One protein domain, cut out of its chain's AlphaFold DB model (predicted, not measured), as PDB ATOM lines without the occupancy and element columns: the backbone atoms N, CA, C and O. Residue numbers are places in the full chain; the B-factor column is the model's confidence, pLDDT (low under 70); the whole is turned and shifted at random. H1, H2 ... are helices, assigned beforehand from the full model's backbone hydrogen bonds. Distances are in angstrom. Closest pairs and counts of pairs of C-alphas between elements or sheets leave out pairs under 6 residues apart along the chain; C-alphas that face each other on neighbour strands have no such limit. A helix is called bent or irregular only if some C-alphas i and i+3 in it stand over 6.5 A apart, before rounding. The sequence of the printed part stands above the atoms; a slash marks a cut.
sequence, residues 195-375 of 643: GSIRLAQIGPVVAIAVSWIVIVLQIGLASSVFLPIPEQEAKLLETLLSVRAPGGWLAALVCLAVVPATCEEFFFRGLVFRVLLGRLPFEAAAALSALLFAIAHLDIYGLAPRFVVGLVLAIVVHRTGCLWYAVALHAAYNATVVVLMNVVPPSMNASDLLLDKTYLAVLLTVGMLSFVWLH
ATOM      1  N   GLY A 195     263.070 316.270 359.117       58.56
ATOM      2  CA  GLY A 195     262.244 315.974 360.282       58.56
ATOM      3  C   GLY A 195     262.958 315.033 361.255       58.56
ATOM      4  O   GLY A 195     263.689 314.130 360.840       58.56
ATOM      5  N   SER A 196     262.738 315.237 362.552       60.91
ATOM      6  CA  SER A 196     263.414 314.488 363.611       60.91
ATOM      7  C   SER A 196     263.116 312.983 363.582       60.91
ATOM      8  O   SER A 196     262.035 312.533 363.182       60.91
ATOM      9  N   ILE A 197     264.089 312.194 364.048       68.62
ATOM     10  CA  ILE A 197     263.904 310.767 364.326       68.62
ATOM     11  C   ILE A 197     262.873 310.632 365.456       68.62
ATOM     12  O   ILE A 197     262.940 311.320 366.472       68.62
ATOM     13  N   ARG A 198     261.899 309.742 365.272       66.81
ATOM     14  CA  ARG A 198     260.785 309.499 366.195       66.81
ATOM     15  C   ARG A 198     260.791 308.030 366.582       66.81
ATOM     16  O   ARG A 198     260.603 307.175 365.723       66.81
ATOM     17  N   LEU A 199     260.950 307.756 367.877       66.88
ATOM     18  CA  LEU A 199     261.092 306.411 368.460       66.88
ATOM     19  C   LEU A 199     260.058 305.400 367.928       66.88
ATOM     20  O   LEU A 199     260.424 304.308 367.506       66.88
ATOM     21  N   ALA A 200     258.786 305.802 367.828       63.41
ATOM     22  CA  ALA A 200     257.692 304.968 367.314       63.41
ATOM     23  C   ALA A 200     257.844 304.511 365.842       63.41
ATOM     24  O   ALA A 200     257.111 303.634 365.395       63.41
ATOM     25  N   GLN A 201     258.769 305.094 365.074       64.88
ATOM     26  CA  GLN A 201     259.087 304.669 363.707       64.88
ATOM     27  C   GLN A 201     260.329 303.769 363.629       64.88
ATOM     28  O   GLN A 201     260.562 303.191 362.573       64.88
ATOM     29  N   ILE A 202     261.113 303.626 364.705       69.81
ATOM     30  CA  ILE A 202     262.377 302.872 364.674       69.81
ATOM     31  C   ILE A 202     262.118 301.384 364.433       69.81
ATOM     32  O   ILE A 202     262.703 300.834 363.511       69.81
ATOM     33  N   GLY A 203     261.195 300.742 365.160       66.06
ATOM     34  CA  GLY A 203     260.816 299.342 364.898       66.06
ATOM     35  C   GLY A 203     260.385 299.106 363.436       66.06
ATOM     36  O   GLY A 203     260.984 298.270 362.756       66.06
ATOM     37  N   PRO A 204     259.436 299.904 362.905       64.75
ATOM     38  CA  PRO A 204     259.071 299.904 361.488       64.75
ATOM     39  C   PRO A 204     260.186 300.245 360.483       64.75
ATOM     40  O   PRO A 204     259.982 300.015 359.299       64.75
ATOM     41  N   VAL A 205     261.339 300.783 360.893       67.75
ATOM     42  CA  VAL A 205     262.504 301.003 360.011       67.75
ATOM     43  C   VAL A 205     263.543 299.889 360.165       67.75
ATOM     44  O   VAL A 205     264.071 299.419 359.163       67.75
ATOM     45  N   VAL A 206     263.792 299.399 361.380       69.25
ATOM     46  CA  VAL A 206     264.734 298.300 361.664       69.25
ATOM     47  C   VAL A 206     264.278 297.000 361.007       69.25
ATOM     48  O   VAL A 206     265.071 296.339 360.343       69.25
ATOM     49  N   ALA A 207     262.995 296.651 361.102       64.38
ATOM     50  CA  ALA A 207     262.490 295.465 360.415       64.38
ATOM     51  C   ALA A 207     262.342 295.670 358.890       64.38
ATOM     52  O   ALA A 207     262.386 294.681 358.159       64.38
ATOM     53  N   ILE A 208     262.293 296.917 358.376       69.31
ATOM     54  CA  ILE A 208     262.541 297.177 356.941       69.31
ATOM     55  C   ILE A 208     264.007 296.873 356.618       69.31
ATOM     56  O   ILE A 208     264.247 296.181 355.638       69.31
ATOM     57  N   ALA A 209     264.964 297.316 357.442       70.12
ATOM     58  CA  ALA A 209     266.395 297.080 357.235       70.12
ATOM     59  C   ALA A 209     266.713 295.589 357.075       70.12
ATOM     60  O   ALA A 209     267.246 295.185 356.045       70.12
ATOM     61  N   VAL A 210     266.312 294.771 358.054       69.06
ATOM     62  CA  VAL A 210     266.524 293.314 358.044       69.06
ATOM     63  C   VAL A 210     265.861 292.677 356.820       69.06
ATOM     64  O   VAL A 210     266.505 291.940 356.079       69.06
ATOM     65  N   SER A 211     264.596 293.028 356.565       69.44
ATOM     66  CA  SER A 211     263.829 292.524 355.420       69.44
ATOM     67  C   SER A 211     264.501 292.791 354.078       69.44
ATOM     68  O   SER A 211     264.571 291.931 353.204       69.44
ATOM     69  N   TRP A 212     264.984 294.013 353.908       73.75
ATOM     70  CA  TRP A 212     265.533 294.507 352.659       73.75
ATOM     71  C   TRP A 212     266.970 294.040 352.426       73.75
ATOM     72  O   TRP A 212     267.284 293.678 351.296       73.75
ATOM     73  N   ILE A 213     267.807 293.950 353.466       72.00
ATOM     74  CA  ILE A 213     269.144 293.340 353.367       72.00
ATOM     75  C   ILE A 213     269.025 291.903 352.843       72.00
ATOM     76  O   ILE A 213     269.702 291.547 351.881       72.00
ATOM     77  N   VAL A 214     268.106 291.103 353.397       73.12
ATOM     78  CA  VAL A 214     267.870 289.722 352.943       73.12
ATOM     79  C   VAL A 214     267.393 289.672 351.484       73.12
ATOM     80  O   VAL A 214     267.932 288.895 350.698       73.12
ATOM     81  N   ILE A 215     266.449 290.531 351.084       72.38
ATOM     82  CA  ILE A 215     265.961 290.603 349.693       72.38
ATOM     83  C   ILE A 215     267.072 291.036 348.717       72.38
ATOM     84  O   ILE A 215     267.188 290.471 347.632       72.38
ATOM     85  N   VAL A 216     267.911 292.011 349.072       73.06
ATOM     86  CA  VAL A 216     268.986 292.480 348.178       73.06
ATOM     87  C   VAL A 216     270.104 291.441 348.057       73.06
ATOM     88  O   VAL A 216     270.621 291.259 346.957       73.06
ATOM     89  N   LEU A 217     270.417 290.693 349.122       74.00
ATOM     90  CA  LEU A 217     271.333 289.548 349.049       74.00
ATOM     91  C   LEU A 217     270.796 288.445 348.122       74.00
ATOM     92  O   LEU A 217     271.551 287.926 347.304       74.00
ATOM     93  N   GLN A 218     269.494 288.137 348.172       72.62
ATOM     94  CA  GLN A 218     268.861 287.188 347.240       72.62
ATOM     95  C   GLN A 218     268.944 287.655 345.789       72.62
ATOM     96  O   GLN A 218     269.268 286.864 344.908       72.62
ATOM     97  N   ILE A 219     268.672 288.938 345.537       75.44
ATOM     98  CA  ILE A 219     268.742 289.508 344.188       75.44
ATOM     99  C   ILE A 219     270.190 289.529 343.691       75.44
ATOM    100  O   ILE A 219     270.417 289.182 342.542       75.44
ATOM    101  N   GLY A 220     271.172 289.853 344.538       75.31
ATOM    102  CA  GLY A 220     272.594 289.770 344.187       75.31
ATOM    103  C   GLY A 220     273.041 288.345 343.846       75.31
ATOM    104  O   GLY A 220     273.663 288.130 342.808       75.31
ATOM    105  N   LEU A 221     272.656 287.360 344.667       74.00
ATOM    106  CA  LEU A 221     272.918 285.940 344.416       74.00
ATOM    107  C   LEU A 221     272.267 285.467 343.106       74.00
ATOM    108  O   LEU A 221     272.948 284.884 342.266       74.00
ATOM    109  N   ALA A 222     270.989 285.778 342.876       74.31
ATOM    110  CA  ALA A 222     270.302 285.438 341.630       74.31
ATOM    111  C   ALA A 222     270.934 286.139 340.413       74.31
ATOM    112  O   ALA A 222     271.177 285.497 339.391       74.31
ATOM    113  N   SER A 223     271.265 287.430 340.526       74.56
ATOM    114  CA  SER A 223     271.994 288.172 339.493       74.56
ATOM    115  C   SER A 223     273.332 287.514 339.163       74.56
ATOM    116  O   SER A 223     273.633 287.396 337.984       74.56
ATOM    117  N   SER A 224     274.081 286.998 340.145       73.94
ATOM    118  CA  SER A 224     275.360 286.315 339.886       73.94
ATOM    119  C   SER A 224     275.235 285.002 339.096       73.94
ATOM    120  O   SER A 224     276.211 284.565 338.495       73.94
ATOM    121  N   VAL A 225     274.040 284.395 339.046       75.75
ATOM    122  CA  VAL A 225     273.759 283.200 338.227       75.75
ATOM    123  C   VAL A 225     273.385 283.572 336.787       75.75
ATOM    124  O   VAL A 225     273.797 282.891 335.853       75.75
ATOM    125  N   PHE A 226     272.618 284.651 336.584       78.75
ATOM    126  CA  PHE A 226     272.186 285.092 335.244       78.75
ATOM    127  C   PHE A 226     273.192 286.015 334.536       78.75
ATOM    128  O   PHE A 226     273.231 286.064 333.308       78.75
ATOM    129  N   LEU A 227     273.979 286.758 335.310       81.31
ATOM    130  CA  LEU A 227     275.010 287.706 334.897       81.31
ATOM    131  C   LEU A 227     276.241 287.483 335.800       81.31
ATOM    132  O   LEU A 227     276.477 288.262 336.727       81.31
ATOM    133  N   PRO A 228     277.003 286.395 335.581       78.44
ATOM    134  CA  PRO A 228     278.213 286.124 336.347       78.44
ATOM    135  C   PRO A 228     279.242 287.239 336.139       78.44
ATOM    136  O   PRO A 228     279.532 287.639 335.011       78.44
ATOM    137  N   ILE A 229     279.793 287.735 337.247       76.88
ATOM    138  CA  ILE A 229     280.811 288.790 337.253       76.88
ATOM    139  C   ILE A 229     282.134 288.190 336.737       76.88
ATOM    140  O   ILE A 229     282.574 287.178 337.290       76.88
ATOM    141  N   PRO A 230     282.803 288.783 335.728       80.25
ATOM    142  CA  PRO A 230     284.103 288.314 335.260       80.25
ATOM    143  C   PRO A 230     285.148 288.311 336.381       80.25
ATOM    144  O   PRO A 230     285.213 289.251 337.174       80.25
ATOM    145  N   GLU A 231     286.031 287.309 336.407       77.69
ATOM    146  CA  GLU A 231     287.067 287.161 337.448       77.69
ATOM    147  C   GLU A 231     287.914 288.430 337.646       77.69
ATOM    148  O   GLU A 231     288.304 288.762 338.764       77.69
ATOM    149  N   GLN A 232     288.175 289.163 336.562       75.38
ATOM    150  CA  GLN A 232     288.930 290.417 336.571       75.38
ATOM    151  C   GLN A 232     288.201 291.526 337.349       75.38
ATOM    152  O   GLN A 232     288.824 292.237 338.137       75.38
ATOM    153  N   GLU A 233     286.880 291.638 337.180       70.75
ATOM    154  CA  GLU A 233     286.037 292.600 337.899       70.75
ATOM    155  C   GLU A 233     285.817 292.168 339.355       70.75
ATOM    156  O   GLU A 233     285.938 292.984 340.268       70.75
ATOM    157  N   ALA A 234     285.591 290.872 339.596       72.94
ATOM    158  CA  ALA A 234     285.453 290.313 340.941       72.94
ATOM    159  C   ALA A 234     286.725 290.526 341.782       72.94
ATOM    160  O   ALA A 234     286.651 290.963 342.930       72.94
ATOM    161  N   LYS A 235     287.907 290.301 341.195       69.25
ATOM    162  CA  LYS A 235     289.209 290.498 341.850       69.25
ATOM    163  C   LYS A 235     289.556 291.974 342.061       69.25
ATOM    164  O   LYS A 235     290.194 292.315 343.058       69.25
ATOM    165  N   LEU A 236     289.112 292.861 341.166       67.94
ATOM    166  CA  LEU A 236     289.174 294.308 341.381       67.94
ATOM    167  C   LEU A 236     288.290 294.720 342.569       67.94
ATOM    168  O   LEU A 236     288.755 295.446 343.446       67.94
ATOM    169  N   LEU A 237     287.057 294.211 342.642       66.88
ATOM    170  CA  LEU A 237     286.122 294.484 343.736       66.88
ATOM    171  C   LEU A 237     286.639 293.956 345.088       66.88
ATOM    172  O   LEU A 237     286.603 294.692 346.072       66.88
ATOM    173  N   GLU A 238     287.192 292.738 345.131       69.81
ATOM    174  CA  GLU A 238     287.878 292.193 346.315       69.81
ATOM    175  C   GLU A 238     289.034 293.110 346.746       69.81
ATOM    176  O   GLU A 238     289.136 293.496 347.910       69.81
ATOM    177  N   THR A 239     289.877 293.529 345.797       66.38
ATOM    178  CA  THR A 239     291.023 294.409 346.077       66.38
ATOM    179  C   THR A 239     290.576 295.753 346.659       66.38
ATOM    180  O   THR A 239     291.155 296.202 347.647       66.38
ATOM    181  N   LEU A 240     289.524 296.364 346.101       61.62
ATOM    182  CA  LEU A 240     288.974 297.653 346.543       61.62
ATOM    183  C   LEU A 240     288.255 297.588 347.900       61.62
ATOM    184  O   LEU A 240     288.238 298.586 348.619       61.62
ATOM    185  N   LEU A 241     287.658 296.445 348.253       64.75
ATOM    186  CA  LEU A 241     286.906 296.274 349.501       64.75
ATOM    187  C   LEU A 241     287.700 295.585 350.626       64.75
ATOM    188  O   LEU A 241     287.246 295.616 351.770       64.75
ATOM    189  N   SER A 242     288.862 294.976 350.351       65.50
ATOM    190  CA  SER A 242     289.596 294.191 351.358       65.50
ATOM    191  C   SER A 242     290.352 295.044 352.398       65.50
ATOM    192  O   SER A 242     291.334 295.734 352.117       65.50
ATOM    193  N   VAL A 243     289.934 294.953 353.661       64.62
ATOM    194  CA  VAL A 243     290.427 295.758 354.792       64.62
ATOM    195  C   VAL A 243     291.560 295.034 355.526       64.62
ATOM    196  O   VAL A 243     291.456 294.625 356.684       64.62
ATOM    197  N   ARG A 244     292.700 294.881 354.847       59.06
ATOM    198  CA  ARG A 244     293.860 294.087 355.309       59.06
ATOM    199  C   ARG A 244     294.732 294.778 356.384       59.06
ATOM    200  O   ARG A 244     295.940 294.547 356.445       59.06
ATOM    201  N   ALA A 245     294.161 295.662 357.209       50.91
ATOM    202  CA  ALA A 245     294.891 296.476 358.190       50.91
ATOM    203  C   ALA A 245     294.227 296.471 359.588       50.91
ATOM    204  O   ALA A 245     293.056 296.850 359.701       50.91
ATOM    205  N   PRO A 246     294.959 296.133 360.672       43.72
ATOM    206  CA  PRO A 246     294.484 296.325 362.043       43.72
ATOM    207  C   PRO A 246     294.073 297.784 362.287       43.72
ATOM    208  O   PRO A 246     294.785 298.705 361.893       43.72
ATOM    209  N   GLY A 247     292.897 298.003 362.881       54.88
ATOM    210  CA  GLY A 247     292.308 299.339 363.070       54.88
ATOM    211  C   GLY A 247     291.696 299.979 361.809       54.88
ATOM    212  O   GLY A 247     290.827 300.840 361.936       54.88
ATOM    213  N   GLY A 248     292.049 299.521 360.602       64.00
ATOM    214  CA  GLY A 248     291.514 300.043 359.335       64.00
ATOM    215  C   GLY A 248     290.004 299.835 359.153       64.00
ATOM    216  O   GLY A 248     289.368 300.560 358.397       64.00
ATOM    217  N   TRP A 249     289.413 298.894 359.890       69.31
ATOM    218  CA  TRP A 249     287.992 298.544 359.839       69.31
ATOM    219  C   TRP A 249     287.026 299.681 360.166       69.31
ATOM    220  O   TRP A 249     286.031 299.841 359.461       69.31
ATOM    221  N   LEU A 250     287.313 300.504 361.179       70.00
ATOM    222  CA  LEU A 250     286.443 301.642 361.498       70.00
ATOM    223  C   LEU A 250     286.498 302.700 360.386       70.00
ATOM    224  O   LEU A 250     285.461 303.210 359.971       70.00
ATOM    225  N   ALA A 251     287.693 302.972 359.852       67.44
ATOM    226  CA  ALA A 251     287.878 303.869 358.714       67.44
ATOM    227  C   ALA A 251     287.169 303.346 357.450       67.44
ATOM    228  O   ALA A 251     286.479 304.107 356.777       67.44
ATOM    229  N   ALA A 252     287.275 302.044 357.164       69.31
ATOM    230  CA  ALA A 252     286.624 301.408 356.023       69.31
ATOM    231  C   ALA A 252     285.093 301.454 356.129       69.31
ATOM    232  O   ALA A 252     284.438 301.896 355.191       69.31
ATOM    233  N   LEU A 253     284.506 301.091 357.275       76.62
ATOM    234  CA  LEU A 253     283.058 301.209 357.491       76.62
ATOM    235  C   LEU A 253     282.581 302.660 357.337       76.62
ATOM    236  O   LEU A 253     281.561 302.926 356.703       76.62
ATOM    237  N   VAL A 254     283.326 303.623 357.870       71.88
ATOM    238  CA  VAL A 254     282.924 305.028 357.801       71.88
ATOM    239  C   VAL A 254     283.043 305.593 356.375       71.88
ATOM    240  O   VAL A 254     282.105 306.243 355.911       71.88
ATOM    241  N   CYS A 255     284.122 305.309 355.640       68.00
ATOM    242  CA  CYS A 255     284.336 305.852 354.290       68.00
ATOM    243  C   CYS A 255     283.702 305.047 353.148       68.00
ATOM    244  O   CYS A 255     283.399 305.642 352.120       68.00
ATOM    245  N   LEU A 256     283.469 303.741 353.301       72.00
ATOM    246  CA  LEU A 256     282.813 302.910 352.282       72.00
ATOM    247  C   LEU A 256     281.305 302.750 352.528       72.00
ATOM    248  O   LEU A 256     280.572 302.460 351.588       72.00
ATOM    249  N   ALA A 257     280.822 302.959 353.761       82.75
ATOM    250  CA  ALA A 257     279.398 302.847 354.075       82.75
ATOM    251  C   ALA A 257     278.742 304.166 354.500       82.75
ATOM    252  O   ALA A 257     277.777 304.585 353.865       82.75
ATOM    253  N   VAL A 258     279.244 304.836 355.544       80.12
ATOM    254  CA  VAL A 258     278.540 305.983 356.155       80.12
ATOM    255  C   VAL A 258     278.618 307.251 355.297       80.12
ATOM    256  O   VAL A 258     277.592 307.897 355.068       80.12
ATOM    257  N   VAL A 259     279.806 307.614 354.804       73.00
ATOM    258  CA  VAL A 259     280.002 308.819 353.975       73.00
ATOM    259  C   VAL A 259     279.275 308.717 352.623       73.00
ATOM    260  O   VAL A 259     278.505 309.638 352.335       73.00
ATOM    261  N   PRO A 260     279.403 307.627 351.831       72.44
ATOM    262  CA  PRO A 260     278.694 307.497 350.556       72.44
ATOM    263  C   PRO A 260     277.178 307.526 350.749       72.44
ATOM    264  O   PRO A 260     276.507 308.370 350.161       72.44
ATOM    265  N   ALA A 261     276.645 306.735 351.691       81.75
ATOM    266  CA  ALA A 261     275.219 306.735 352.015       81.75
ATOM    267  C   ALA A 261     274.693 308.124 352.413       81.75
ATOM    268  O   ALA A 261     273.595 308.509 352.014       81.75
ATOM    269  N   THR A 262     275.470 308.911 353.165       77.69
ATOM    270  CA  THR A 262     275.073 310.280 353.527       77.69
ATOM    271  C   THR A 262     275.021 311.183 352.293       77.69
ATOM    272  O   THR A 262     273.989 311.800 352.031       77.69
ATOM    273  N   CYS A 263     276.090 311.237 351.497       72.44
ATOM    274  CA  CYS A 263     276.150 312.076 350.296       72.44
ATOM    275  C   CYS A 263     275.085 311.684 349.255       72.44
ATOM    276  O   CYS A 263     274.401 312.547 348.695       72.44
ATOM    277  N   GLU A 264     274.904 310.386 349.025       81.50
ATOM    278  CA  GLU A 264     273.978 309.849 348.034       81.50
ATOM    279  C   GLU A 264     272.517 310.003 348.453       81.50
ATOM    280  O   GLU A 264     271.708 310.422 347.627       81.50
ATOM    281  N   GLU A 265     272.139 309.769 349.714       84.81
ATOM    282  CA  GLU A 265     270.753 310.029 350.128       84.81
ATOM    283  C   GLU A 265     270.415 311.522 350.071       84.81
ATOM    284  O   GLU A 265     269.322 311.882 349.629       84.81
ATOM    285  N   PHE A 266     271.346 312.411 350.427       76.38
ATOM    286  CA  PHE A 266     271.138 313.856 350.290       76.38
ATOM    287  C   PHE A 266     270.955 314.269 348.819       76.38
ATOM    288  O   PHE A 266     270.057 315.061 348.515       76.38
ATOM    289  N   PHE A 267     271.717 313.693 347.885       72.44
ATOM    290  CA  PHE A 267     271.535 313.953 346.455       72.44
ATOM    291  C   PHE A 267     270.262 313.299 345.894       72.44
ATOM    292  O   PHE A 267     269.366 313.987 345.398       72.44
ATOM    293  N   PHE A 268     270.128 311.978 345.994       80.25
ATOM    294  CA  PHE A 268     269.044 311.235 345.355       80.25
ATOM    295  C   PHE A 268     267.699 311.402 346.069       80.25
ATOM    296  O   PHE A 268     266.688 311.578 345.396       80.25
ATOM    297  N   ARG A 269     267.638 311.378 347.408       85.69
ATOM    298  CA  ARG A 269     266.369 311.425 348.173       85.69
ATOM    299  C   ARG A 269     266.083 312.803 348.781       85.69
ATOM    300  O   ARG A 269     264.915 313.150 348.989       85.69
ATOM    301  N   GLY A 270     267.114 313.613 349.014       69.62
ATOM    302  CA  GLY A 270     266.988 315.037 349.318       69.62
ATOM    303  C   GLY A 270     266.593 315.852 348.083       69.62
ATOM    304  O   GLY A 270     265.546 316.495 348.097       69.62
ATOM    305  N   LEU A 271     267.374 315.794 346.997       70.75
ATOM    306  CA  LEU A 271     267.139 316.605 345.793       70.75
ATOM    307  C   LEU A 271     266.338 315.871 344.698       70.75
ATOM    308  O   LEU A 271     265.204 316.263 344.413       70.75
ATOM    309  N   VAL A 272     266.900 314.833 344.066       72.69
ATOM    310  CA  VAL A 272     266.365 314.258 342.809       72.69
ATOM    311  C   VAL A 272     264.926 313.758 342.976       72.69
ATOM    312  O   VAL A 272     264.024 314.232 342.282       72.69
ATOM    313  N   PHE A 273     264.680 312.871 343.940       79.38
ATOM    314  CA  PHE A 273     263.366 312.290 344.222       79.38
ATOM    315  C   PHE A 273     262.298 313.354 344.502       79.38
ATOM    316  O   PHE A 273     261.184 313.241 343.998       79.38
ATOM    317  N   ARG A 274     262.622 314.426 345.239       72.19
ATOM    318  CA  ARG A 274     261.660 315.501 345.557       72.19
ATOM    319  C   ARG A 274     261.318 316.341 344.334       72.19
ATOM    320  O   ARG A 274     260.150 316.660 344.107       72.19
ATOM    321  N   VAL A 275     262.314 316.648 343.507       70.56
ATOM    322  CA  VAL A 275     262.114 317.377 342.247       70.56
ATOM    323  C   VAL A 275     261.303 316.549 341.236       70.56
ATOM    324  O   VAL A 275     260.523 317.122 340.468       70.56
ATOM    325  N   LEU A 276     261.430 315.217 341.262       68.12
ATOM    326  CA  LEU A 276     260.582 314.296 340.497       68.12
ATOM    327  C   LEU A 276     259.160 314.196 341.075       68.12
ATOM    328  O   LEU A 276     258.197 314.311 340.318       68.12
ATOM    329  N   LEU A 277     259.007 314.062 342.396       73.88
ATOM    330  CA  LEU A 277     257.712 313.975 343.090       73.88
ATOM    331  C   LEU A 277     256.861 315.249 342.916       73.88
ATOM    332  O   LEU A 277     255.638 315.182 342.875       73.88
ATOM    333  N   GLY A 278     257.492 316.410 342.715       66.88
ATOM    334  CA  GLY A 278     256.812 317.651 342.322       66.88
ATOM    335  C   GLY A 278     256.296 317.691 340.870       66.88
ATOM    336  O   GLY A 278     255.772 318.724 340.441       66.88
ATOM    337  N   ARG A 279     256.475 316.624 340.074       68.69
ATOM    338  CA  ARG A 279     256.120 316.561 338.635       68.69
ATOM    339  C   ARG A 279     255.445 315.267 338.190       68.69
ATOM    340  O   ARG A 279     254.684 315.311 337.223       68.69
ATOM    341  N   LEU A 280     255.759 314.158 338.850       68.88
ATOM    342  CA  LEU A 280     255.358 312.792 338.526       68.88
ATOM    343  C   LEU A 280     254.544 312.188 339.686       68.88
ATOM    344  O   LEU A 280     254.722 312.620 340.827       68.88
ATOM    345  N   PRO A 281     253.692 311.176 339.435       74.50
ATOM    346  CA  PRO A 281     253.116 310.368 340.511       74.50
ATOM    347  C   PRO A 281     254.225 309.660 341.311       74.50
ATOM    348  O   PRO A 281     255.335 309.463 340.809       74.50
ATOM    349  N   PHE A 282     253.924 309.286 342.559       82.75
ATOM    350  CA  PHE A 282     254.899 308.736 343.511       82.75
ATOM    351  C   PHE A 282     255.662 307.534 342.941       82.75
ATOM    352  O   PHE A 282     256.883 307.465 343.067       82.75
ATOM    353  N   GLU A 283     254.954 306.634 342.270       86.06
ATOM    354  CA  GLU A 283     255.461 305.390 341.701       86.06
ATOM    355  C   GLU A 283     256.531 305.677 340.639       86.06
ATOM    356  O   GLU A 283     257.631 305.128 340.687       86.06
ATOM    357  N   ALA A 284     256.247 306.611 339.726       83.25
ATOM    358  CA  ALA A 284     257.175 307.026 338.678       83.25
ATOM    359  C   ALA A 284     258.338 307.869 339.226       83.25
ATOM    360  O   ALA A 284     259.468 307.726 338.760       83.25
ATOM    361  N   ALA A 285     258.099 308.720 340.231       80.94
ATOM    362  CA  ALA A 285     259.157 309.479 340.896       80.94
ATOM    363  C   ALA A 285     260.137 308.560 341.647       80.94
ATOM    364  O   ALA A 285     261.350 308.752 341.558       80.94
ATOM    365  N   ALA A 286     259.620 307.549 342.352       88.94
ATOM    366  CA  ALA A 286     260.415 306.575 343.089       88.94
ATOM    367  C   ALA A 286     261.191 305.657 342.134       88.94
ATOM    368  O   ALA A 286     262.403 305.530 342.284       88.94
ATOM    369  N   ALA A 287     260.535 305.095 341.111       92.81
ATOM    370  CA  ALA A 287     261.184 304.243 340.116       92.81
ATOM    371  C   ALA A 287     262.263 304.991 339.314       92.81
ATOM    372  O   ALA A 287     263.372 304.485 339.164       92.81
ATOM    373  N   LEU A 288     261.999 306.217 338.848       87.50
ATOM    374  CA  LEU A 288     263.002 306.983 338.098       87.50
ATOM    375  C   LEU A 288     264.173 307.427 338.989       87.50
ATOM    376  O   LEU A 288     265.321 307.357 338.556       87.50
ATOM    377  N   SER A 289     263.924 307.817 340.245       88.50
ATOM    378  CA  SER A 289     265.012 308.119 341.186       88.50
ATOM    379  C   SER A 289     265.839 306.877 341.542       88.50
ATOM    380  O   SER A 289     267.050 306.992 341.710       88.50
ATOM    381  N   ALA A 290     265.205 305.706 341.642       94.25
ATOM    382  CA  ALA A 290     265.861 304.422 341.874       94.25
ATOM    383  C   ALA A 290     266.718 303.979 340.679       94.25
ATOM    384  O   ALA A 290     267.824 303.476 340.866       94.25
ATOM    385  N   LEU A 291     266.239 304.208 339.454       91.56
ATOM    386  CA  LEU A 291     266.966 303.893 338.225       91.56
ATOM    387  C   LEU A 291     268.177 304.812 338.028       91.56
ATOM    388  O   LEU A 291     269.261 304.325 337.720       91.56
ATOM    389  N   LEU A 292     268.027 306.118 338.273       77.88
ATOM    390  CA  LEU A 292     269.148 307.066 338.241       77.88
ATOM    391  C   LEU A 292     270.213 306.728 339.298       77.88
ATOM    392  O   LEU A 292     271.401 306.810 339.003       77.88
ATOM    393  N   PHE A 293     269.796 306.301 340.493       85.00
ATOM    394  CA  PHE A 293     270.688 305.811 341.549       85.00
ATOM    395  C   PHE A 293     271.444 304.532 341.142       85.00
ATOM    396  O   PHE A 293     272.649 304.425 341.362       85.00
ATOM    397  N   ALA A 294     270.763 303.572 340.510       84.56
ATOM    398  CA  ALA A 294     271.390 302.334 340.055       84.56
ATOM    399  C   ALA A 294     272.387 302.578 338.904       84.56
ATOM    400  O   ALA A 294     273.517 302.103 338.965       84.56
ATOM    401  N   ILE A 295     272.003 303.373 337.897       79.06
ATOM    402  CA  ILE A 295     272.857 303.711 336.742       79.06
ATOM    403  C   ILE A 295     274.081 304.539 337.165       79.06
ATOM    404  O   ILE A 295     275.157 304.357 336.603       79.06
ATOM    405  N   ALA A 296     273.954 305.402 338.179       73.06
ATOM    406  CA  ALA A 296     275.057 306.207 338.712       73.06
ATOM    407  C   ALA A 296     276.279 305.392 339.180       73.06
ATOM    408  O   ALA A 296     277.380 305.935 339.224       73.06
ATOM    409  N   HIS A 297     276.094 304.111 339.508       75.31
ATOM    410  CA  HIS A 297     277.167 303.218 339.937       75.31
ATOM    411  C   HIS A 297     277.986 302.620 338.779       75.31
ATOM    412  O   HIS A 297     279.026 302.026 339.040       75.31
ATOM    413  N   LEU A 298     277.522 302.744 337.527       74.75
ATOM    414  CA  LEU A 298     278.159 302.236 336.295       74.75
ATOM    415  C   LEU A 298     278.471 300.718 336.241       74.75
ATOM    416  O   LEU A 298     279.012 300.245 335.247       74.75
ATOM    417  N   ASP A 299     278.065 299.947 337.251       73.81
ATOM    418  CA  ASP A 299     278.138 298.483 337.309       73.81
ATOM    419  C   ASP A 299     276.798 297.858 336.876       73.81
ATOM    420  O   ASP A 299     275.757 298.065 337.510       73.81
ATOM    421  N   ILE A 300     276.845 297.075 335.792       78.44
ATOM    422  CA  ILE A 300     275.688 296.399 335.191       78.44
ATOM    423  C   ILE A 300     275.247 295.145 335.962       78.44
ATOM    424  O   ILE A 300     274.048 294.872 336.040       78.44
ATOM    425  N   TYR A 301     276.175 294.410 336.576       80.44
ATOM    426  CA  TYR A 301     275.901 293.163 337.300       80.44
ATOM    427  C   TYR A 301     275.135 293.458 338.596       80.44
ATOM    428  O   TYR A 301     274.131 292.815 338.910       80.44
ATOM    429  N   GLY A 302     275.544 294.510 339.310       80.25
ATOM    430  CA  GLY A 302     274.849 295.022 340.489       80.25
ATOM    431  C   GLY A 302     273.699 296.001 340.195       80.25
ATOM    432  O   GLY A 302     273.138 296.566 341.137       80.25
ATOM    433  N   LEU A 303     273.316 296.232 338.932       84.25
ATOM    434  CA  LEU A 303     272.268 297.201 338.573       84.25
ATOM    435  C   LEU A 303     270.903 296.841 339.191       84.25
ATOM    436  O   LEU A 303     270.239 297.698 339.775       84.25
ATOM    437  N   ALA A 304     270.499 295.571 339.105       86.19
ATOM    438  CA  ALA A 304     269.230 295.082 339.647       86.19
ATOM    439  C   ALA A 304     269.127 295.199 341.187       86.19
ATOM    440  O   ALA A 304     268.167 295.820 341.659       86.19
ATOM    441  N   PRO A 305     270.089 294.705 342.000       83.19
ATOM    442  CA  PRO A 305     270.040 294.908 343.448       83.19
ATOM    443  C   PRO A 305     270.103 296.398 343.830       83.19
ATOM    444  O   PRO A 305     269.330 296.835 344.689       83.19
ATOM    445  N   ARG A 306     270.919 297.219 343.146       87.00
ATOM    446  CA  ARG A 306     270.967 298.672 343.403       87.00
ATOM    447  C   ARG A 306     269.689 299.409 343.007       87.00
ATOM    448  O   ARG A 306     269.360 300.403 343.648       87.00
ATOM    449  N   PHE A 307     268.918 298.926 342.036       89.50
ATOM    450  CA  PHE A 307     267.587 299.471 341.744       89.50
ATOM    451  C   PHE A 307     266.591 299.205 342.887       89.50
ATOM    452  O   PHE A 307     265.804 300.086 343.238       89.50
ATOM    453  N   VAL A 308     266.652 298.036 343.534       88.94
ATOM    454  CA  VAL A 308     265.783 297.716 344.686       88.94
ATOM    455  C   VAL A 308     266.192 298.490 345.945       88.94
ATOM    456  O   VAL A 308     265.322 299.042 346.621       88.94
ATOM    457  N   VAL A 309     267.497 298.642 346.210       88.56
ATOM    458  CA  VAL A 309     268.058 299.654 347.142       88.56
ATOM    459  C   VAL A 309     267.501 301.044 346.813       88.56
ATOM    460  O   VAL A 309     266.919 301.714 347.669       88.56
ATOM    461  N   GLY A 310     267.587 301.420 345.535       91.31
ATOM    462  CA  GLY A 310     266.962 302.576 344.901       91.31
ATOM    463  C   GLY A 310     265.556 302.865 345.431       91.31
ATOM    464  O   GLY A 310     265.306 303.917 346.035       91.31
ATOM    465  N   LEU A 311     264.667 301.897 345.217       90.75
ATOM    466  CA  LEU A 311     263.228 301.990 345.437       90.75
ATOM    467  C   LEU A 311     262.837 301.953 346.923       90.75
ATOM    468  O   LEU A 311     262.010 302.760 347.350       90.75
ATOM    469  N   VAL A 312     263.441 301.069 347.725       87.75
ATOM    470  CA  VAL A 312     263.122 300.936 349.162       87.75
ATOM    471  C   VAL A 312     263.459 302.218 349.921       87.75
ATOM    472  O   VAL A 312     262.632 302.705 350.692       87.75
ATOM    473  N   LEU A 313     264.613 302.827 349.650       89.88
ATOM    474  CA  LEU A 313     265.010 304.085 350.289       89.88
ATOM    475  C   LEU A 313     264.069 305.243 349.899       89.88
ATOM    476  O   LEU A 313     263.662 306.024 350.760       89.88
ATOM    477  N   ALA A 314     263.618 305.306 348.638       88.75
ATOM    478  CA  ALA A 314     262.612 306.283 348.203       88.75
ATOM    479  C   ALA A 314     261.247 306.079 348.898       88.75
ATOM    480  O   ALA A 314     260.628 307.050 349.345       88.75
ATOM    481  N   ILE A 315     260.799 304.826 349.068       83.75
ATOM    482  CA  ILE A 315     259.602 304.485 349.858       83.75
ATOM    483  C   ILE A 315     259.778 304.948 351.310       83.75
ATOM    484  O   ILE A 315     258.885 305.607 351.850       83.75
ATOM    485  N   VAL A 316     260.918 304.655 351.944       82.19
ATOM    486  CA  VAL A 316     261.175 305.019 353.345       82.19
ATOM    487  C   VAL A 316     261.177 306.531 353.536       82.19
ATOM    488  O   VAL A 316     260.460 307.004 354.418       82.19
ATOM    489  N   VAL A 317     261.882 307.316 352.713       80.69
ATOM    490  CA  VAL A 317     261.861 308.790 352.829       80.69
ATOM    491  C   VAL A 317     260.461 309.349 352.591       80.69
ATOM    492  O   VAL A 317     260.037 310.235 353.331       80.69
ATOM    493  N   HIS A 318     259.698 308.804 351.638       78.44
ATOM    494  CA  HIS A 318     258.312 309.219 351.409       78.44
ATOM    495  C   HIS A 318     257.418 308.926 352.630       78.44
ATOM    496  O   HIS A 318     256.753 309.822 353.145       78.44
ATOM    497  N   ARG A 319     257.416 307.697 353.167       72.38
ATOM    498  CA  ARG A 319     256.528 307.334 354.291       72.38
ATOM    499  C   ARG A 319     256.960 307.946 355.624       72.38
ATOM    500  O   ARG A 319     256.107 308.347 356.419       72.38
ATOM    501  N   THR A 320     258.262 308.021 355.890       69.25
ATOM    502  CA  THR A 320     258.787 308.558 357.155       69.25
ATOM    503  C   THR A 320     258.914 310.076 357.156       69.25
ATOM    504  O   THR A 320     258.859 310.667 358.235       69.25
ATOM    505  N   GLY A 321     259.060 310.708 355.985       70.94
ATOM    506  CA  GLY A 321     259.365 312.132 355.806       70.94
ATOM    507  C   GLY A 321     260.629 312.595 356.537       70.94
ATOM    508  O   GLY A 321     260.693 313.756 356.928       70.94
ATOM    509  N   CYS A 322     261.576 311.687 356.779       73.81
ATOM    510  CA  CYS A 322     262.823 311.928 357.494       73.81
ATOM    511  C   CYS A 322     263.960 311.267 356.705       73.81
ATOM    512  O   CYS A 322     263.959 310.051 356.505       73.81
ATOM    513  N   LEU A 323     264.910 312.072 356.229       80.25
ATOM    514  CA  LEU A 323     266.015 311.600 355.392       80.25
ATOM    515  C   LEU A 323     266.964 310.649 356.147       80.25
ATOM    516  O   LEU A 323     267.466 309.689 355.569       80.25
ATOM    517  N   TRP A 324     267.146 310.867 357.453       80.94
ATOM    518  CA  TRP A 324     268.078 310.107 358.292       80.94
ATOM    519  C   TRP A 324     267.787 308.606 358.365       80.94
ATOM    520  O   TRP A 324     268.725 307.826 358.494       80.94
ATOM    521  N   TYR A 325     266.530 308.169 358.222       81.88
ATOM    522  CA  TYR A 325     266.232 306.734 358.149       81.88
ATOM    523  C   TYR A 325     266.796 306.089 356.882       81.88
ATOM    524  O   TYR A 325     267.270 304.961 356.946       81.88
ATOM    525  N   ALA A 326     266.773 306.789 355.745       86.75
ATOM    526  CA  ALA A 326     267.374 306.279 354.519       86.75
ATOM    527  C   ALA A 326     268.904 306.315 354.584       86.75
ATOM    528  O   ALA A 326     269.531 305.341 354.187       86.75
ATOM    529  N   VAL A 327     269.498 307.363 355.172       85.12
ATOM    530  CA  VAL A 327     270.952 307.415 355.431       85.12
ATOM    531  C   VAL A 327     271.382 306.224 356.292       85.12
ATOM    532  O   VAL A 327     272.311 305.510 355.929       85.12
ATOM    533  N   ALA A 328     270.674 305.960 357.396       86.69
ATOM    534  CA  ALA A 328     270.975 304.847 358.295       86.69
ATOM    535  C   ALA A 328     270.777 303.472 357.632       86.69
ATOM    536  O   ALA A 328     271.611 302.586 357.806       86.69
ATOM    537  N   LEU A 329     269.710 303.295 356.842       85.94
ATOM    538  CA  LEU A 329     269.472 302.076 356.061       85.94
ATOM    539  C   LEU A 329     270.581 301.840 355.031       85.94
ATOM    540  O   LEU A 329     271.168 300.762 354.994       85.94
ATOM    541  N   HIS A 330     270.886 302.842 354.209       89.56
ATOM    542  CA  HIS A 330     271.890 302.739 353.155       89.56
ATOM    543  C   HIS A 330     273.292 302.509 353.749       89.56
ATOM    544  O   HIS A 330     274.003 301.611 353.301       89.56
ATOM    545  N   ALA A 331     273.645 303.192 354.843       87.25
ATOM    546  CA  ALA A 331     274.881 302.922 355.576       87.25
ATOM    547  C   ALA A 331     274.922 301.491 356.150       87.25
ATOM    548  O   ALA A 331     275.950 300.828 356.046       87.25
ATOM    549  N   ALA A 332     273.819 300.970 356.701       85.44
ATOM    550  CA  ALA A 332     273.757 299.593 357.201       85.44
ATOM    551  C   ALA A 332     273.891 298.546 356.078       85.44
ATOM    552  O   ALA A 332     274.571 297.535 356.258       85.44
ATOM    553  N   TYR A 333     273.297 298.794 354.908       85.56
ATOM    554  CA  TYR A 333     273.455 297.939 353.730       85.56
ATOM    555  C   TYR A 333     274.910 297.930 353.232       85.56
ATOM    556  O   TYR A 333     275.515 296.863 353.134       85.56
ATOM    557  N   ASN A 334     275.515 299.103 353.023       85.62
ATOM    558  CA  ASN A 334     276.902 299.202 352.559       85.62
ATOM    559  C   ASN A 334     277.886 298.600 353.580       85.62
ATOM    560  O   ASN A 334     278.817 297.894 353.199       85.62
ATOM    561  N   ALA A 335     277.643 298.785 354.884       84.38
ATOM    562  CA  ALA A 335     278.422 298.147 355.945       84.38
ATOM    563  C   ALA A 335     278.295 296.615 355.911       84.38
ATOM    564  O   ALA A 335     279.290 295.916 356.091       84.38
ATOM    565  N   THR A 336     277.100 296.089 355.624       79.94
ATOM    566  CA  THR A 336     276.871 294.644 355.473       79.94
ATOM    567  C   THR A 336     277.676 294.074 354.301       79.94
ATOM    568  O   THR A 336     278.308 293.031 354.455       79.94
ATOM    569  N   VAL A 337     277.730 294.776 353.162       78.38
ATOM    570  CA  VAL A 337     278.555 294.381 352.003       78.38
ATOM    571  C   VAL A 337     280.050 294.396 352.349       78.38
ATOM    572  O   VAL A 337     280.743 293.417 352.075       78.38
ATOM    573  N   VAL A 338     280.543 295.455 353.004       77.56
ATOM    574  CA  VAL A 338     281.953 295.560 353.435       77.56
ATOM    575  C   VAL A 338     282.336 294.434 354.402       77.56
ATOM    576  O   VAL A 338     283.410 293.855 354.261       77.56
ATOM    577  N   VAL A 339     281.465 294.082 355.354       77.75
ATOM    578  CA  VAL A 339     281.706 292.967 356.288       77.75
ATOM    579  C   VAL A 339     281.705 291.621 355.560       77.75
ATOM    580  O   VAL A 339     282.646 290.849 355.737       77.75
ATOM    581  N   LEU A 340     280.711 291.342 354.708       73.44
ATOM    582  CA  LEU A 340     280.636 290.082 353.952       73.44
ATOM    583  C   LEU A 340     281.894 289.845 353.106       73.44
ATOM    584  O   LEU A 340     282.506 288.787 353.227       73.44
ATOM    585  N   MET A 341     282.335 290.853 352.345       70.88
ATOM    586  CA  MET A 341     283.513 290.782 351.461       70.88
ATOM    587  C   MET A 341     284.860 290.618 352.192       70.88
ATOM    588  O   MET A 341     285.896 290.486 351.549       70.88
ATOM    589  N   ASN A 342     284.862 290.638 353.528       71.31
ATOM    590  CA  ASN A 342     286.056 290.484 354.363       71.31
ATOM    591  C   ASN A 342     285.963 289.336 355.385       71.31
ATOM    592  O   ASN A 342     286.962 289.017 356.028       71.31
ATOM    593  N   VAL A 343     284.781 288.738 355.565       69.88
ATOM    594  CA  VAL A 343     284.535 287.621 356.498       69.88
ATOM    595  C   VAL A 343     284.240 286.317 355.750       69.88
ATOM    596  O   VAL A 343     284.571 285.243 356.250       69.88
ATOM    597  N   VAL A 344     283.657 286.385 354.548       65.12
ATOM    598  CA  VAL A 344     283.428 285.213 353.691       65.12
ATOM    599  C   VAL A 344     284.735 284.847 352.968       65.12
ATOM    600  O   VAL A 344     285.309 285.707 352.299       65.12
ATOM    601  N   PRO A 345     285.227 283.596 353.059       58.38
ATOM    602  CA  PRO A 345     286.404 283.168 352.305       58.38
ATOM    603  C   PRO A 345     286.148 283.190 350.786       58.38
ATOM    604  O   PRO A 345     285.118 282.667 350.357       58.38
ATOM    605  N   PRO A 346     287.099 283.657 349.948       57.38
ATOM    606  CA  PRO A 346     286.972 283.621 348.483       57.38
ATOM    607  C   PRO A 346     286.792 282.220 347.869       57.38
ATOM    608  O   PRO A 346     286.516 282.100 346.683       57.38
ATOM    609  N   SER A 347     286.966 281.156 348.661       54.03
ATOM    610  CA  SER A 347     286.792 279.757 348.258       54.03
ATOM    611  C   SER A 347     285.355 279.227 348.385       54.03
ATOM    612  O   SER A 347     285.139 278.043 348.142       54.03
ATOM    613  N   MET A 348     284.383 280.042 348.811       56.59
ATOM    614  CA  MET A 348     282.961 279.676 348.783       56.59
ATOM    615  C   MET A 348     282.326 280.127 347.464       56.59
ATOM    616  O   MET A 348     282.104 281.320 347.261       56.59
ATOM    617  N   ASN A 349     281.988 279.184 346.581       57.78
ATOM    618  CA  ASN A 349     281.270 279.519 345.352       57.78
ATOM    619  C   ASN A 349     279.819 279.911 345.676       57.78
ATOM    620  O   ASN A 349     279.147 279.253 346.472       57.78
ATOM    621  N   ALA A 350     279.291 280.936 345.000       55.22
ATOM    622  CA  ALA A 350     277.893 281.350 345.159       55.22
ATOM    623  C   ALA A 350     276.892 280.239 344.777       55.22
ATOM    624  O   ALA A 350     275.792 280.188 345.327       55.22
ATOM    625  N   SER A 351     277.289 279.319 343.886       57.12
ATOM    626  CA  SER A 351     276.546 278.098 343.555       57.12
ATOM    627  C   SER A 351     276.273 277.232 344.779       57.12
ATOM    628  O   SER A 351     275.155 276.760 344.959       57.12
ATOM    629  N   ASP A 352     277.272 277.050 345.634       60.47
ATOM    630  CA  ASP A 352     277.260 276.028 346.683       60.47
ATOM    631  C   ASP A 352     276.369 276.482 347.850       60.47
ATOM    632  O   ASP A 352     275.657 275.680 348.453       60.47
ATOM    633  N   LEU A 353     276.318 277.800 348.079       57.41
ATOM    634  CA  LEU A 353     275.393 278.460 349.005       57.41
ATOM    635  C   LEU A 353     273.939 278.503 348.484       57.41
ATOM    636  O   LEU A 353     273.005 278.582 349.279       57.41
ATOM    637  N   LEU A 354     273.734 278.455 347.161       54.19
ATOM    638  CA  LEU A 354     272.408 278.429 346.522       54.19
ATOM    639  C   LEU A 354     271.841 277.011 346.331       54.19
ATOM    640  O   LEU A 354     270.621 276.846 346.267       54.19
ATOM    641  N   LEU A 355     272.704 275.997 346.221       56.38
ATOM    642  CA  LEU A 355     272.327 274.593 346.012       56.38
ATOM    643  C   LEU A 355     271.833 273.897 347.286       56.38
ATOM    644  O   LEU A 355     271.090 272.913 347.184       56.38
ATOM    645  N   ASP A 356     272.167 274.412 348.474       63.72
ATOM    646  CA  ASP A 356     271.487 273.992 349.697       63.72
ATOM    647  C   ASP A 356     270.027 274.476 349.687       63.72
ATOM    648  O   ASP A 356     269.694 275.646 349.899       63.72
ATOM    649  N   LYS A 357     269.126 273.511 349.477       56.03
ATOM    650  CA  LYS A 357     267.670 273.697 349.495       56.03
ATOM    651  C   LYS A 357     267.181 274.296 350.818       56.03
ATOM    652  O   LYS A 357     266.152 274.968 350.821       56.03
ATOM    653  N   THR A 358     267.908 274.078 351.914       56.62
ATOM    654  CA  THR A 358     267.624 274.656 353.233       56.62
ATOM    655  C   THR A 358     267.849 276.165 353.208       56.62
ATOM    656  O   THR A 358     266.935 276.917 353.547       56.62
ATOM    657  N   TYR A 359     269.005 276.621 352.714       60.47
ATOM    658  CA  TYR A 359     269.291 278.041 352.496       60.47
ATOM    659  C   TYR A 359     268.270 278.703 351.564       60.47
ATOM    660  O   TYR A 359     267.710 279.742 351.912       60.47
ATOM    661  N   LEU A 360     267.951 278.084 350.421       59.34
ATOM    662  CA  LEU A 360     266.960 278.630 349.486       59.34
ATOM    663  C   LEU A 360     265.556 278.733 350.117       59.34
ATOM    664  O   LEU A 360     264.878 279.746 349.941       59.34
ATOM    665  N   ALA A 361     265.130 277.737 350.899       59.28
ATOM    666  CA  ALA A 361     263.848 277.764 351.607       59.28
ATOM    667  C   ALA A 361     263.810 278.820 352.728       59.28
ATOM    668  O   ALA A 361     262.809 279.528 352.866       59.28
ATOM    669  N   VAL A 362     264.892 278.976 353.498       62.38
ATOM    670  CA  VAL A 362     265.029 280.036 354.515       62.38
ATOM    671  C   VAL A 362     264.996 281.417 353.859       62.38
ATOM    672  O   VAL A 362     264.268 282.296 354.314       62.38
ATOM    673  N   LEU A 363     265.703 281.607 352.745       61.28
ATOM    674  CA  LEU A 363     265.688 282.859 351.991       61.28
ATOM    675  C   LEU A 363     264.277 283.186 351.472       61.28
ATOM    676  O   LEU A 363     263.775 284.281 351.732       61.28
ATOM    677  N   LEU A 364     263.595 282.246 350.813       64.81
ATOM    678  CA  LEU A 364     262.239 282.468 350.294       64.81
ATOM    679  C   LEU A 364     261.210 282.728 351.408       64.81
ATOM    680  O   LEU A 364     260.368 283.617 351.267       64.81
ATOM    681  N   THR A 365     261.281 282.007 352.531       63.91
ATOM    682  CA  THR A 365     260.355 282.212 353.661       63.91
ATOM    683  C   THR A 365     260.605 283.531 354.384       63.91
ATOM    684  O   THR A 365     259.650 284.281 354.595       63.91
ATOM    685  N   VAL A 366     261.861 283.878 354.691       65.75
ATOM    686  CA  VAL A 366     262.199 285.190 355.269       65.75
ATOM    687  C   VAL A 366     261.809 286.305 354.301       65.75
ATOM    688  O   VAL A 366     261.122 287.227 354.716       65.75
ATOM    689  N   GLY A 367     262.126 286.191 353.007       64.88
ATOM    690  CA  GLY A 367     261.749 287.170 351.981       64.88
ATOM    691  C   GLY A 367     260.233 287.379 351.857       64.88
ATOM    692  O   GLY A 367     259.771 288.517 351.751       64.88
ATOM    693  N   MET A 368     259.436 286.309 351.944       64.44
ATOM    694  CA  MET A 368     257.973 286.401 351.902       64.44
ATOM    695  C   MET A 368     257.390 287.016 353.184       64.44
ATOM    696  O   MET A 368     256.529 287.895 353.098       64.44
ATOM    697  N   LEU A 369     257.884 286.629 354.366       63.47
ATOM    698  CA  LEU A 369     257.507 287.252 355.643       63.47
ATOM    699  C   LEU A 369     257.881 288.741 355.664       63.47
ATOM    700  O   LEU A 369     257.068 289.582 356.046       63.47
ATOM    701  N   SER A 370     259.071 289.073 355.170       60.94
ATOM    702  CA  SER A 370     259.577 290.427 354.964       60.94
ATOM    703  C   SER A 370     258.698 291.261 354.038       60.94
ATOM    704  O   SER A 370     258.401 292.413 354.353       60.94
ATOM    705  N   PHE A 371     258.224 290.695 352.927       60.47
ATOM    706  CA  PHE A 371     257.313 291.372 352.003       60.47
ATOM    707  C   PHE A 371     255.923 291.606 352.618       60.47
ATOM    708  O   PHE A 371     255.396 292.719 352.556       60.47
ATOM    709  N   VAL A 372     255.347 290.592 353.273       62.06
ATOM    710  CA  VAL A 372     254.057 290.700 353.983       62.06
ATOM    711  C   VAL A 372     254.138 291.737 355.104       62.06
ATOM    712  O   VAL A 372     253.256 292.591 355.234       62.06
ATOM    713  N   TRP A 373     255.219 291.722 355.881       58.38
ATOM    714  CA  TRP A 373     255.436 292.678 356.956       58.38
ATOM    715  C   TRP A 373     255.736 294.092 356.422       58.38
ATOM    716  O   TRP A 373     255.208 295.055 356.971       58.38
ATOM    717  N   LEU A 374     256.458 294.255 355.305       56.25
ATOM    718  CA  LEU A 374     256.626 295.549 354.621       56.25
ATOM    719  C   LEU A 374     255.274 296.114 354.146       56.25
ATOM    720  O   LEU A 374     254.999 297.306 354.322       56.25
ATOM    721  N   HIS A 375     254.392 295.274 353.599       62.44
ATOM    722  CA  HIS A 375     253.024 295.653 353.208       62.44
ATOM    723  C   HIS A 375     252.148 296.049 354.409       62.44
ATOM    724  O   HIS A 375     251.276 296.910 354.286       62.44
TER     725      HIS A 375
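AT A GLANCE: This is residues 195 to 375 of the 643 residues of an uncharacterized protein of uncultured bacterium (UniProt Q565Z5). Picture five helices, H1, H3, H4, H5 and H6, in an up-and-down bundle, each running against the one before it in the chain. H8 packs along the outside of H1, and the short H2 and H7 pack on parts of H6 and H1. The printed part has 181 residues with eight named helices, H1 to H8 in order, and no named strand; its class is all helix. It is compact, with a radius of gyration of the C-alphas of 16.8 A and spans of 47 by 37 by 32 A.

IN THESE COORDINATES: Find C-alpha 199 at (261.092, 306.411, 368.460); from there H1 runs to residue 226, 41.0 A. H2 is residues 231 to 241, and H3, residues 248 to 277, spans 40.0 A. H1 and H3 are only just irregular: C-alphas 200 and 203 are 6.9 A apart, C-alphas 270 and 273 6.8 A. Next come H4, residues 282 to 295, H5, 303 to 320, H6, 323 to 343, 30.3 A, and H7, 350 to 355. H8, 357 to 375, ends at C-alpha 375, (253.024, 295.653, 353.208).

HOW THE PARTS SIT: Look first at H1 and H5, which touch at a shallow tilt of 13 degrees, opposite ways, closest at the C-alphas of Val 216 and Pro 305, 5.4 A. H3 touches H6 at C-alphas 257 and 334, 4.7 A. The hairpin H4 and H5 comes closest at C-alphas 290 and 310, 3.7 A. H8 touches residues 207 to 218 of H1, closest at C-alphas 370 and 211, 4.8 A. H7 touches H1 at C-alphas 350 and 221, 6.8 A; H2 touches H6 at C-alphas 241 and 338, 6.4 A. Every O i to N i+4 pair is within hydrogen-bond range in H2, H4, H5, H7 and H8, against 21 of 24 in H1, 21 of 26 in H3 and 16 of 17 in H6.

THE WHOLE: The C-alphas of Pro 246 and Arg 279, 49.3 A apart, are the two farthest apart. The printed part has no cut and no long link. Expect low confidence, under 70, in 73 residues, among them 343 to 375.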